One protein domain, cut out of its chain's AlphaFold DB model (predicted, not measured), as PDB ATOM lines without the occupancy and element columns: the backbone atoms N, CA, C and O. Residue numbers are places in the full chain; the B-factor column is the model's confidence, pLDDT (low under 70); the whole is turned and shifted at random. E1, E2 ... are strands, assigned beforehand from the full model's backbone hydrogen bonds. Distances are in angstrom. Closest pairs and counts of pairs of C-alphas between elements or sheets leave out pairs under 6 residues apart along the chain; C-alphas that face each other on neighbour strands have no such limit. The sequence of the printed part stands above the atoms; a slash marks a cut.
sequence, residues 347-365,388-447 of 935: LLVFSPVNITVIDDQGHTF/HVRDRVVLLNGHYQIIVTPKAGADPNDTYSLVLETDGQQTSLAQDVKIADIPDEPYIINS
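What this domain is: This is residues 347 to 365 and 388 to 447 of the 935 residues of the protein "LTD domain-containing protein" of Candidatus Kuenenbacteria bacterium GW2011_GWA2_42_15 (UniProt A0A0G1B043). The domain is a small sandwich of two antiparallel sheets face to face, E3 E1 E5 E6 and E2 E4 E7, with their strands nearly aligned, at 13 degrees, and their planes 29 degrees apart. The chain changes from one sheet to the other at the links E1 to E2, E3 to E4, E4 to E5 and E6 to E7, while E5 and E6 form a hairpin within the larger sheet. The printed part has 79 residues, with no named helix and seven named strands, E1 to E7 in order along the chain; the class is all strand. The whole is compact, with a radius of gyration of the C-alphas of 12.3 A, and its outline is rounded, spanning 34 by 28 by 21 A.

Where its parts are: E1, residues 347 to 350, begins at C-alpha 347 (3.251, 87.496, -20.418) and is 9.8 A long. E2, residues 353 to 359, measures 19.8 A. After the cut come E3, residues 389 to 396, 23.1 A, and E4, residues 399 to 406, 23.5 A. E5, residues 415 to 422, measures 23.4 A. E6, residues 425 to 434, is the longest strand by residues and measures 24.4 A from C-alpha 425 (7.914, 97.955, -23.032). E7, residues 443 to 446, is 10.3 A long and ends at C-alpha 446 (-5.419, 96.343, -20.105).

How they stand to each other: The sheet E3 E1 E5 E6 is twisted, with edge strands E3 and E6. E3 and E1 are antiparallel at 165 degrees, with N 347 and O 393 within hydrogen-bond range at 2.8 A. E1 and E5 are antiparallel at 162 degrees, with N 348 and O 419 at 2.8 A. In the hairpin E5 and E6, N 420 and O 427 are 2.8 A apart. In the other sheet E4 is the inner strand: N 356 of E2 and O 403 of E4 are 2.9 A apart, and N 402 of E4 and O 443 of E7 2.8 A. Between the sheets, the closest C-alphas of E2 and E5, those of Val 353 and Tyr 416, are 6.6 A apart, and those of E6 and E7, Leu 429 and Tyr 443, 7.1 A. E2 and E3 are near each other, with 8 pairs of C-alphas within 10 A. E1 and E4 are apart.

The domain as a whole: The two C-alphas farthest apart, those of Gly 409 and Asp 423, are 35.3 A apart. Residues 366 to 387 are not printed, and C-alphas 365 and 388 are 20.9 A apart across this cut. Of the links that are printed whole, none is long. The mean pLDDT of the printed part is 80.3; residues 388 to 390, 396, 422 to 426 and 447 are under 70.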
ATOM      1  N   LEU A 347       3.198  87.702 -21.856       79.88
ATOM      2  CA  LEU A 347       3.251  87.496 -20.418       79.88
ATOM      3  C   LEU A 347       4.311  86.435 -20.126       79.88
ATOM      4  O   LEU A 347       4.096  85.249 -20.376       79.88
ATOM      5  N   LEU A 348       5.449  86.877 -19.603       78.69
ATOM      6  CA  LEU A 348       6.534  86.030 -19.124       78.69
ATOM      7  C   LEU A 348       6.249  85.638 -17.673       78.69
ATOM      8  O   LEU A 348       6.032  86.502 -16.814       78.69
ATOM      9  N   VAL A 349       6.255  84.336 -17.401       82.19
ATOM     10  CA  VAL A 349       5.998  83.743 -16.089       82.19
ATOM     11  C   VAL A 349       7.262  83.048 -15.613       82.19
ATOM     12  O   VAL A 349       7.704  82.042 -16.171       82.19
ATOM     13  N   PHE A 350       7.824  83.574 -14.533       81.56
ATOM     14  CA  PHE A 350       8.979  82.985 -13.878       81.56
ATOM     15  C   PHE A 350       8.483  81.996 -12.818       81.56
ATOM     16  O   PHE A 350       7.619  82.320 -11.998       81.56
ATOM     17  N   SER A 351       8.993  80.766 -12.877       76.31
ATOM     18  CA  SER A 351       8.643  79.667 -11.966       76.31
ATOM     19  C   SER A 351       8.910  80.026 -10.486       76.31
ATOM     20  O   SER A 351       9.749  80.887 -10.234       76.31
ATOM     21  N   PRO A 352       8.231  79.394  -9.499       86.19
ATOM     22  CA  PRO A 352       7.463  78.147  -9.598       86.19
ATOM     23  C   PRO A 352       5.932  78.325  -9.471       86.19
ATOM     24  O   PRO A 352       5.291  77.719  -8.608       86.19
ATOM     25  N   VAL A 353       5.305  79.109 -10.358       86.62
ATOM     26  CA  VAL A 353       3.835  79.289 -10.404       86.62
ATOM     27  C   VAL A 353       3.210  78.864 -11.731       86.62
ATOM     28  O   VAL A 353       3.797  79.039 -12.788       86.62
ATOM     29  N   ASN A 354       1.991  78.330 -11.675       86.19
ATOM     30  CA  ASN A 354       1.101  78.174 -12.823       86.19
ATOM     31  C   ASN A 354       0.157  79.379 -12.909       86.19
ATOM     32  O   ASN A 354      -0.291  79.895 -11.880       86.19
ATOM     33  N   ILE A 355      -0.233  79.754 -14.126       89.19
ATOM     34  CA  ILE A 355      -1.214  80.817 -14.372       89.19
ATOM     35  C   ILE A 355      -2.494  80.294 -15.030       89.19
ATOM     36  O   ILE A 355      -2.504  79.267 -15.706       89.19
ATOM     37  N   THR A 356      -3.592  81.022 -14.845       87.94
ATOM     38  CA  THR A 356      -4.804  80.917 -15.667       87.94
ATOM     39  C   THR A 356      -5.244  82.315 -16.069       87.94
ATOM     40  O   THR A 356      -5.487  83.159 -15.207       87.94
ATOM     41  N   VAL A 357      -5.333  82.545 -17.375       86.75
ATOM     42  CA  VAL A 357      -5.799  83.796 -17.980       86.75
ATOM     43  C   VAL A 357      -7.301  83.686 -18.247       86.75
ATOM     44  O   VAL A 357      -7.775  82.629 -18.661       86.75
ATOM     45  N   ILE A 358      -8.060  84.755 -18.012       86.69
ATOM     46  CA  ILE A 358      -9.503  84.818 -18.277       86.69
ATOM     47  C   ILE A 358      -9.818  86.077 -19.089       86.69
ATOM     48  O   ILE A 358      -9.399  87.169 -18.698       86.69
ATOM     49  N   ASP A 359     -10.547  85.933 -20.199       82.19
ATOM     50  CA  ASP A 359     -11.016  87.059 -21.020       82.19
ATOM     51  C   ASP A 359     -12.345  87.665 -20.513       82.19
ATOM     52  O   ASP A 359     -13.031  87.114 -19.648       82.19
ATOM     53  N   ASP A 360     -12.752  88.798 -21.090       81.31
ATOM     54  CA  ASP A 360     -14.022  89.475 -20.771       81.31
ATOM     55  C   ASP A 360     -15.292  88.657 -21.077       81.31
ATOM     56  O   ASP A 360     -16.385  89.019 -20.628       81.31
ATOM     57  N   GLN A 361     -15.189  87.583 -21.863       78.19
ATOM     58  CA  GLN A 361     -16.301  86.670 -22.148       78.19
ATOM     59  C   GLN A 361     -16.345  85.485 -21.167       78.19
ATOM     60  O   GLN A 361     -17.333  84.746 -21.147       78.19
ATOM     61  N   GLY A 362     -15.325  85.337 -20.317       79.56
ATOM     62  CA  GLY A 362     -15.181  84.250 -19.355       79.56
ATOM     63  C   GLY A 362     -14.550  82.984 -19.935       79.56
ATOM     64  O   GLY A 362     -14.651  81.936 -19.295       79.56
ATOM     65  N   HIS A 363     -13.920  83.048 -21.113       79.81
ATOM     66  CA  HIS A 363     -13.074  81.957 -21.598       79.81
ATOM     67  C   HIS A 363     -11.787  81.893 -20.773       79.81
ATOM     68  O   HIS A 363     -11.215  82.922 -20.411       79.81
ATOM     69  N   THR A 364     -11.334  80.677 -20.477       79.25
ATOM     70  CA  THR A 364     -10.182  80.401 -19.611       79.25
ATOM     71  C   THR A 364      -9.035  79.807 -20.413       79.25
ATOM     72  O   THR A 364      -9.244  78.837 -21.134       79.25
ATOM     73  N   PHE A 365      -7.819  80.315 -20.237       76.50
ATOM     74  CA  PHE A 365      -6.618  79.842 -20.924       76.50
ATOM     75  C   PHE A 365      -5.512  79.482 -19.926       76.50
ATOM     76  O   PHE A 365      -5.034  80.327 -19.163       76.50
ATOM     77  N   HIS A 388      14.100  74.999 -13.959       58.06
ATOM     78  CA  HIS A 388      12.695  75.313 -14.209       58.06
ATOM     79  C   HIS A 388      12.496  75.886 -15.608       58.06
ATOM     80  O   HIS A 388      13.091  76.898 -15.965       58.06
ATOM     81  N   VAL A 389      11.565  75.298 -16.358       60.53
ATOM     82  CA  VAL A 389      11.091  75.890 -17.611       60.53
ATOM     83  C   VAL A 389      10.325  77.184 -17.306       60.53
ATOM     84  O   VAL A 389       9.518  77.226 -16.357       60.53
ATOM     85  N   ARG A 390      10.590  78.248 -18.073       68.00
ATOM     86  CA  ARG A 390       9.813  79.494 -18.032       68.00
ATOM     87  C   ARG A 390       8.568  79.327 -18.899       68.00
ATOM     88  O   ARG A 390       8.602  78.693 -19.950       68.00
ATOM     89  N   ASP A 391       7.449  79.890 -18.451       72.31
ATOM     90  CA  ASP A 391       6.217  79.856 -19.236       72.31
ATOM     91  C   ASP A 391       6.023  81.223 -19.926       72.31
ATOM     92  O   ASP A 391       5.936  82.255 -19.256       72.31
ATOM     93  N   ARG A 392       5.938  81.261 -21.262       75.38
ATOM     94  CA  ARG A 392       5.631  82.469 -22.052       75.38
ATOM     95  C   ARG A 392       4.224  82.337 -22.634       75.38
ATOM     96  O   ARG A 392       3.917  81.395 -23.359       75.38
ATOM     97  N   VAL A 393       3.353  83.297 -22.339       76.06
ATOM     98  CA  VAL A 393       1.987  83.347 -22.877       76.06
ATOM     99  C   VAL A 393       1.836  84.530 -23.820       76.06
ATOM    100  O   VAL A 393       2.114  85.666 -23.446       76.06
ATOM    101  N   VAL A 394       1.362  84.261 -25.036       71.94
ATOM    102  CA  VAL A 394       1.021  85.283 -26.032       71.94
ATOM    103  C   VAL A 394      -0.492  85.468 -26.032       71.94
ATOM    104  O   VAL A 394      -1.237  84.492 -26.125       71.94
ATOM    105  N   LEU A 395      -0.953  86.711 -25.942       72.00
ATOM    106  CA  LEU A 395      -2.360  87.105 -26.015       72.00
ATOM    107  C   LEU A 395      -2.540  88.163 -27.109       72.00
ATOM    108  O   LEU A 395      -1.590  88.843 -27.497       72.00
ATOM    109  N   LEU A 396      -3.772  88.333 -27.584       69.06
ATOM    110  CA  LEU A 396      -4.147  89.498 -28.388       69.06
ATOM    111  C   LEU A 396      -4.336  90.730 -27.490       69.06
ATOM    112  O   LEU A 396      -4.433  90.614 -26.269       69.06
ATOM    113  N   ASN A 397      -4.435  91.921 -28.079       70.62
ATOM    114  CA  ASN A 397      -4.752  93.126 -27.315       70.62
ATOM    115  C   ASN A 397      -6.185  93.108 -26.750       70.62
ATOM    116  O   ASN A 397      -7.159  92.904 -27.477       70.62
ATOM    117  N   GLY A 398      -6.320  93.351 -25.439       72.62
ATOM    118  CA  GLY A 398      -7.585  93.189 -24.720       72.62
ATOM    119  C   GLY A 398      -7.515  93.485 -23.216       72.62
ATOM    120  O   GLY A 398      -6.543  94.053 -22.715       72.62
ATOM    121  N   HIS A 399      -8.584  93.106 -22.508       83.19
ATOM    122  CA  HIS A 399      -8.674  93.108 -21.046       83.19
ATOM    123  C   HIS A 399      -8.666  91.653 -20.553       83.19
ATOM    124  O   HIS A 399      -9.461  90.834 -21.027       83.19
ATOM    125  N   TYR A 400      -7.776  91.334 -19.610       87.62
ATOM    126  CA  TYR A 400      -7.595  89.975 -19.090       87.62
ATOM    127  C   TYR A 400      -7.379  89.956 -17.578       87.62
ATOM    128  O   TYR A 400      -6.792  90.876 -17.008       87.62
ATOM    129  N   GLN A 401      -7.798  88.863 -16.941       90.00
ATOM    130  CA  GLN A 401      -7.498  88.549 -15.542       90.00
ATOM    131  C   GLN A 401      -6.487  87.401 -15.487       90.00
ATOM    132  O   GLN A 401      -6.708  86.380 -16.134       90.00
ATOM    133  N   ILE A 402      -5.413  87.527 -14.705       91.38
ATOM    134  CA  ILE A 402      -4.456  86.443 -14.440       91.38
ATOM    135  C   ILE A 402      -4.619  85.982 -12.994       91.38
ATOM    136  O   ILE A 402      -4.395  86.746 -12.050       91.38
ATOM    137  N   ILE A 403      -4.951  84.707 -12.825       90.62
ATOM    138  CA  ILE A 403      -4.924  84.009 -11.540       90.62
ATOM    139  C   ILE A 403      -3.608  83.236 -11.451       90.62
ATOM    140  O   ILE A 403      -3.279  82.472 -12.359       90.62
ATOM    141  N   VAL A 404      -2.875  83.418 -10.353       92.50
ATOM    142  CA  VAL A 404      -1.605  82.736 -10.069       92.50
ATOM    143  C   VAL A 404      -1.843  81.623  -9.053       92.50
ATOM    144  O   VAL A 404      -2.567  81.809  -8.077       92.50
ATOM    145  N   THR A 405      -1.233  80.458  -9.262       90.12
ATOM    146  CA  THR A 405      -1.302  79.315  -8.338       90.12
ATOM    147  C   THR A 405       0.076  78.663  -8.184       90.12
ATOM    148  O   THR A 405       0.802  78.573  -9.172       90.12
ATOM    149  N   PRO A 406       0.479  78.182  -6.994       89.94
ATOM    150  CA  PRO A 406       1.779  77.523  -6.828       89.94
ATOM    151  C   PRO A 406       1.886  76.233  -7.660       89.94
ATOM    152  O   PRO A 406       0.938  75.440  -7.690       89.94
ATOM    153  N   LYS A 407       3.046  75.971  -8.282       85.06
ATOM    154  CA  LYS A 407       3.360  74.643  -8.846       85.06
ATOM    155  C   LYS A 407       3.410  73.612  -7.703       85.06
ATOM    156  O   LYS A 407       3.707  73.928  -6.549       85.06
ATOM    157  N   ALA A 408       3.065  72.360  -8.005       81.50
ATOM    158  CA  ALA A 408       2.938  71.317  -6.989       81.50
ATOM    159  C   ALA A 408       4.299  70.994  -6.341       81.50
ATOM    160  O   ALA A 408       5.133  70.333  -6.950       81.50
ATOM    161  N   GLY A 409       4.489  71.425  -5.091       77.75
ATOM    162  CA  GLY A 409       5.724  71.210  -4.327       77.75
ATOM    163  C   GLY A 409       6.584  72.455  -4.095       77.75
ATOM    164  O   GLY A 409       7.578  72.325  -3.390       77.75
ATOM    165  N   ALA A 410       6.199  73.627  -4.619       81.38
ATOM    166  CA  ALA A 410       6.881  74.899  -4.351       81.38
ATOM    167  C   ALA A 410       6.934  75.226  -2.842       81.38
ATOM    168  O   ALA A 410       5.944  75.019  -2.125       81.38
ATOM    169  N   ASP A 411       8.064  75.746  -2.355       83.19
ATOM    170  CA  ASP A 411       8.191  76.223  -0.976       83.19
ATOM    171  C   ASP A 411       7.469  77.575  -0.829       83.19
ATOM    172  O   ASP A 411       7.580  78.439  -1.700       83.19
ATOM    173  N   PRO A 412       6.747  77.833   0.277       86.75
ATOM    174  CA  PRO A 412       6.127  79.135   0.526       86.75
ATOM    175  C   PRO A 412       7.096  80.336   0.521       86.75
ATOM    176  O   PRO A 412       6.638  81.475   0.429       86.75
ATOM    177  N   ASN A 413       8.407  80.112   0.659       84.00
ATOM    178  CA  ASN A 413       9.438  81.149   0.597       84.00
ATOM    179  C   ASN A 413      10.058  81.336  -0.791       84.00
ATOM    180  O   ASN A 413      10.759  82.335  -0.960       84.00
ATOM    181  N   ASP A 414       9.811  80.425  -1.740       83.62
ATOM    182  CA  ASP A 414      10.213  80.611  -3.135       83.62
ATOM    183  C   ASP A 414       9.532  81.866  -3.690       83.62
ATOM    184  O   ASP A 414       8.451  82.261  -3.237       83.62
ATOM    185  N   THR A 415      10.160  82.500  -4.674       84.38
ATOM    186  CA  THR A 415       9.666  83.725  -5.306       84.38
ATOM    187  C   THR A 415       9.266  83.472  -6.750       84.38
ATOM    188  O   THR A 415       9.850  82.622  -7.416       84.38
ATOM    189  N   TYR A 416       8.285  84.224  -7.243       84.69
ATOM    190  CA  TYR A 416       7.898  84.249  -8.650       84.69
ATOM    191  C   TYR A 416       7.831  85.687  -9.164       84.69
ATOM    192  O   TYR A 416       7.614  86.638  -8.406       84.69
ATOM    193  N   SER A 417       7.953  85.820 -10.481       83.31
ATOM    194  CA  SER A 417       7.825  87.089 -11.193       83.31
ATOM    195  C   SER A 417       6.879  86.931 -12.384       83.31
ATOM    196  O   SER A 417       6.772  85.859 -12.981       83.31
ATOM    197  N   LEU A 418       6.173  88.009 -12.717       85.44
ATOM    198  CA  LEU A 418       5.316  88.138 -13.892       85.44
ATOM    199  C   LEU A 418       5.707  89.422 -14.614       85.44
ATOM    200  O   LEU A 418       5.577  90.508 -14.040       85.44
ATOM    201  N   VAL A 419       6.147  89.310 -15.864       79.06
ATOM    202  CA  VAL A 419       6.504  90.461 -16.700       79.06
ATOM    203  C   VAL A 419       5.577  90.497 -17.905       79.06
ATOM    204  O   VAL A 419       5.486  89.538 -18.665       79.06
ATOM    205  N   LEU A 420       4.864  91.608 -18.049       78.75
ATOM    206  CA  LEU A 420       4.035  91.914 -19.201       78.75
ATOM    207  C   LEU A 420       4.876  92.689 -20.215       78.75
ATOM    208  O   LEU A 420       5.412  93.735 -19.860       78.75
ATOM    209  N   GLU A 421       4.957  92.233 -21.457       70.06
ATOM    210  CA  GLU A 421       5.552  93.003 -22.549       70.06
ATOM    211  C   GLU A 421       4.466  93.427 -23.540       70.06
ATOM    212  O   GLU A 421       3.742  92.607 -24.110       70.06
ATOM    213  N   THR A 422       4.336  94.737 -23.722       66.50
ATOM    214  CA  THR A 422       3.407  95.377 -24.661       66.50
ATOM    215  C   THR A 422       4.117  96.540 -25.311       66.50
ATOM    216  O   THR A 422       4.783  97.296 -24.604       66.50
ATOM    217  N   ASP A 423       3.939  96.740 -26.617       57.78
ATOM    218  CA  ASP A 423       4.472  97.919 -27.310       57.78
ATOM    219  C   ASP A 423       5.991  98.135 -27.058       57.78
ATOM    220  O   ASP A 423       6.460  99.248 -26.815       57.78
ATOM    221  N   GLY A 424       6.768  97.041 -27.047       51.47
ATOM    222  CA  GLY A 424       8.215  97.051 -26.779       51.47
ATOM    223  C   GLY A 424       8.619  97.489 -25.362       51.47
ATOM    224  O   GLY A 424       9.795  97.746 -25.117       51.47
ATOM    225  N   GLN A 425       7.667  97.610 -24.430       57.44
ATOM    226  CA  GLN A 425       7.914  97.955 -23.032       57.44
ATOM    227  C   GLN A 425       7.553  96.806 -22.099       57.44
ATOM    228  O   GLN A 425       6.453  96.253 -22.163       57.44
ATOM    229  N   GLN A 426       8.459  96.513 -21.167       69.12
ATOM    230  CA  GLN A 426       8.230  95.559 -20.090       69.12
ATOM    231  C   GLN A 426       7.673  96.256 -18.843       69.12
ATOM    232  O   GLN A 426       8.235  97.226 -18.336       69.12
ATOM    233  N   THR A 427       6.565  95.730 -18.329       75.12
ATOM    234  CA  THR A 427       5.913  96.132 -17.081       75.12
ATOM    235  C   THR A 427       5.841  94.921 -16.161       75.12
ATOM    236  O   THR A 427       5.163  93.942 -16.467       75.12
ATOM    237  N   SER A 428       6.502  94.973 -15.006       78.50
ATOM    238  CA  SER A 428       6.328  93.925 -13.997       78.50
ATOM    239  C   SER A 428       4.929  94.010 -13.375       78.50
ATOM    240  O   SER A 428       4.531  95.049 -12.845       78.50
ATOM    241  N   LEU A 429       4.189  92.902 -13.432       82.50
ATOM    242  CA  LEU A 429       2.952  92.695 -12.672       82.50
ATOM    243  C   LEU A 429       3.262  92.120 -11.281       82.50
ATOM    244  O   LEU A 429       2.569  92.426 -10.313       82.50
ATOM    245  N   ALA A 430       4.319  91.312 -11.184       82.56
ATOM    246  CA  ALA A 430       4.889  90.795  -9.945       82.56
ATOM    247  C   ALA A 430       6.415  90.700 -10.097       82.56
ATOM    248  O   ALA A 430       6.896  90.241 -11.134       82.56
ATOM    249  N   GLN A 431       7.164  91.107  -9.072       85.75
ATOM    250  CA  GLN A 431       8.619  90.967  -9.023       85.75
ATOM    251  C   GLN A 431       9.014  90.359  -7.681       85.75
ATOM    252  O   GLN A 431       8.712  90.933  -6.633       85.75
ATOM    253  N   ASP A 432       9.635  89.184  -7.739       81.31
ATOM    254  CA  ASP A 432      10.145  88.404  -6.609       81.31
ATOM    255  C   ASP A 432       9.130  88.237  -5.461       81.31
ATOM    256  O   ASP A 432       9.459  88.247  -4.271       81.31
ATOM    257  N   VAL A 433       7.853  88.080  -5.826       85.62
ATOM    258  CA  VAL A 433       6.750  87.896  -4.878       85.62
ATOM    259  C   VAL A 433       6.818  86.475  -4.343       85.62
ATOM    260  O   VAL A 433       6.909  85.519  -5.111       85.62
ATOM    261  N   LYS A 434       6.767  86.307  -3.022       88.62
ATOM    262  CA  LYS A 434       6.804  84.972  -2.422       88.62
ATOM    263  C   LYS A 434       5.547  84.177  -2.740       88.62
ATOM    264  O   LYS A 434       4.446  84.725  -2.752       88.62
ATOM    265  N   ILE A 435       5.685  82.861  -2.851       89.25
ATOM    266  CA  ILE A 435       4.563  81.919  -2.960       89.25
ATOM    267  C   ILE A 435       3.563  82.078  -1.795       89.25
ATOM    268  O   ILE A 435       2.357  81.952  -1.998       89.25
ATOM    269  N   ALA A 436       4.033  82.400  -0.583       89.19
ATOM    270  CA  ALA A 436       3.175  82.710   0.568       89.19
ATOM    271  C   ALA A 436       2.376  84.025   0.446       89.19
ATOM    272  O   ALA A 436       1.386  84.185   1.159       89.19
ATOM    273  N   ASP A 437       2.810  84.940  -0.424       92.00
ATOM    274  CA  ASP A 437       2.300  86.308  -0.568       92.00
ATOM    275  C   ASP A 437       1.548  86.518  -1.908       92.00
ATOM    276  O   ASP A 437       1.274  87.657  -2.293       92.00
ATOM    277  N   ILE A 438       1.179  85.432  -2.612       89.31
ATOM    278  CA  ILE A 438       0.288  85.475  -3.791       89.31
ATOM    279  C   ILE A 438      -1.037  86.164  -3.400       89.31
ATOM    280  O   ILE A 438      -1.659  85.761  -2.412       89.31
ATOM    281  N   PRO A 439      -1.507  87.181  -4.150       86.88
ATOM    282  CA  PRO A 439      -2.733  87.900  -3.814       86.88
ATOM    283  C   PRO A 439      -4.002  87.055  -4.019       86.88
ATOM    284  O   PRO A 439      -4.112  86.294  -4.975       86.88
ATOM    285  N   ASP A 440      -5.002  87.265  -3.152       84.31
ATOM    286  CA  ASP A 440      -6.345  86.663  -3.271       84.31
ATOM    287  C   ASP A 440      -7.139  87.177  -4.498       84.31
ATOM    288  O   ASP A 440      -8.108  86.545  -4.923       84.31
ATOM    289  N   GLU A 441      -6.759  88.336  -5.046       87.75
ATOM    290  CA  GLU A 441      -7.394  88.992  -6.199       87.75
ATOM    291  C   GLU A 441      -6.498  88.858  -7.449       87.75
ATOM    292  O   GLU A 441      -5.272  88.943  -7.325       87.75
ATOM    293  N   PRO A 442      -7.066  88.682  -8.659       88.44
ATOM    294  CA  PRO A 442      -6.289  88.479  -9.880       88.44
ATOM    295  C   PRO A 442      -5.539  89.740 -10.332       88.44
ATOM    296  O   PRO A 442      -6.004  90.870 -10.154       88.44
ATOM    297  N   TYR A 443      -4.414  89.540 -11.021       88.31
ATOM    298  CA  TYR A 443      -3.743  90.609 -11.763       88.31
ATOM    299  C   TYR A 443      -4.573  90.977 -12.999       88.31
ATOM    300  O   TYR A 443      -5.165  90.102 -13.628       88.31
ATOM    301  N   ILE A 444      -4.614  92.260 -13.363       84.94
ATOM    302  CA  ILE A 444      -5.425  92.762 -14.482       84.94
ATOM    303  C   ILE A 444      -4.514  93.331 -15.573       84.94
ATOM    304  O   ILE A 444      -3.727  94.237 -15.302       84.94
ATOM    305  N   ILE A 445      -4.669  92.846 -16.806       82.38
ATOM    306  CA  ILE A 445      -4.058  93.424 -18.014       82.38
ATOM    307  C   ILE A 445      -5.094  94.302 -18.724       82.38
ATOM    308  O   ILE A 445      -6.254  93.915 -18.849       82.38
ATOM    309  N   ASN A 446      -4.654  95.458 -19.227       75.50
ATOM    310  CA  ASN A 446      -5.419  96.343 -20.105       75.50
ATOM    311  C   ASN A 446      -4.516  96.876 -21.220       75.50
ATOM    312  O   ASN A 446      -3.744  97.800 -20.975       75.50
ATOM    313  N   SER A 447      -4.620  96.329 -22.432       64.38
ATOM    314  CA  SER A 447      -3.762  96.714 -23.567       64.38
ATOM    315  C   SER A 447      -4.515  97.330 -24.756       64.38
ATOM    316  O   SER A 447      -3.999  97.421 -25.868       64.38
TER     317      SER A 447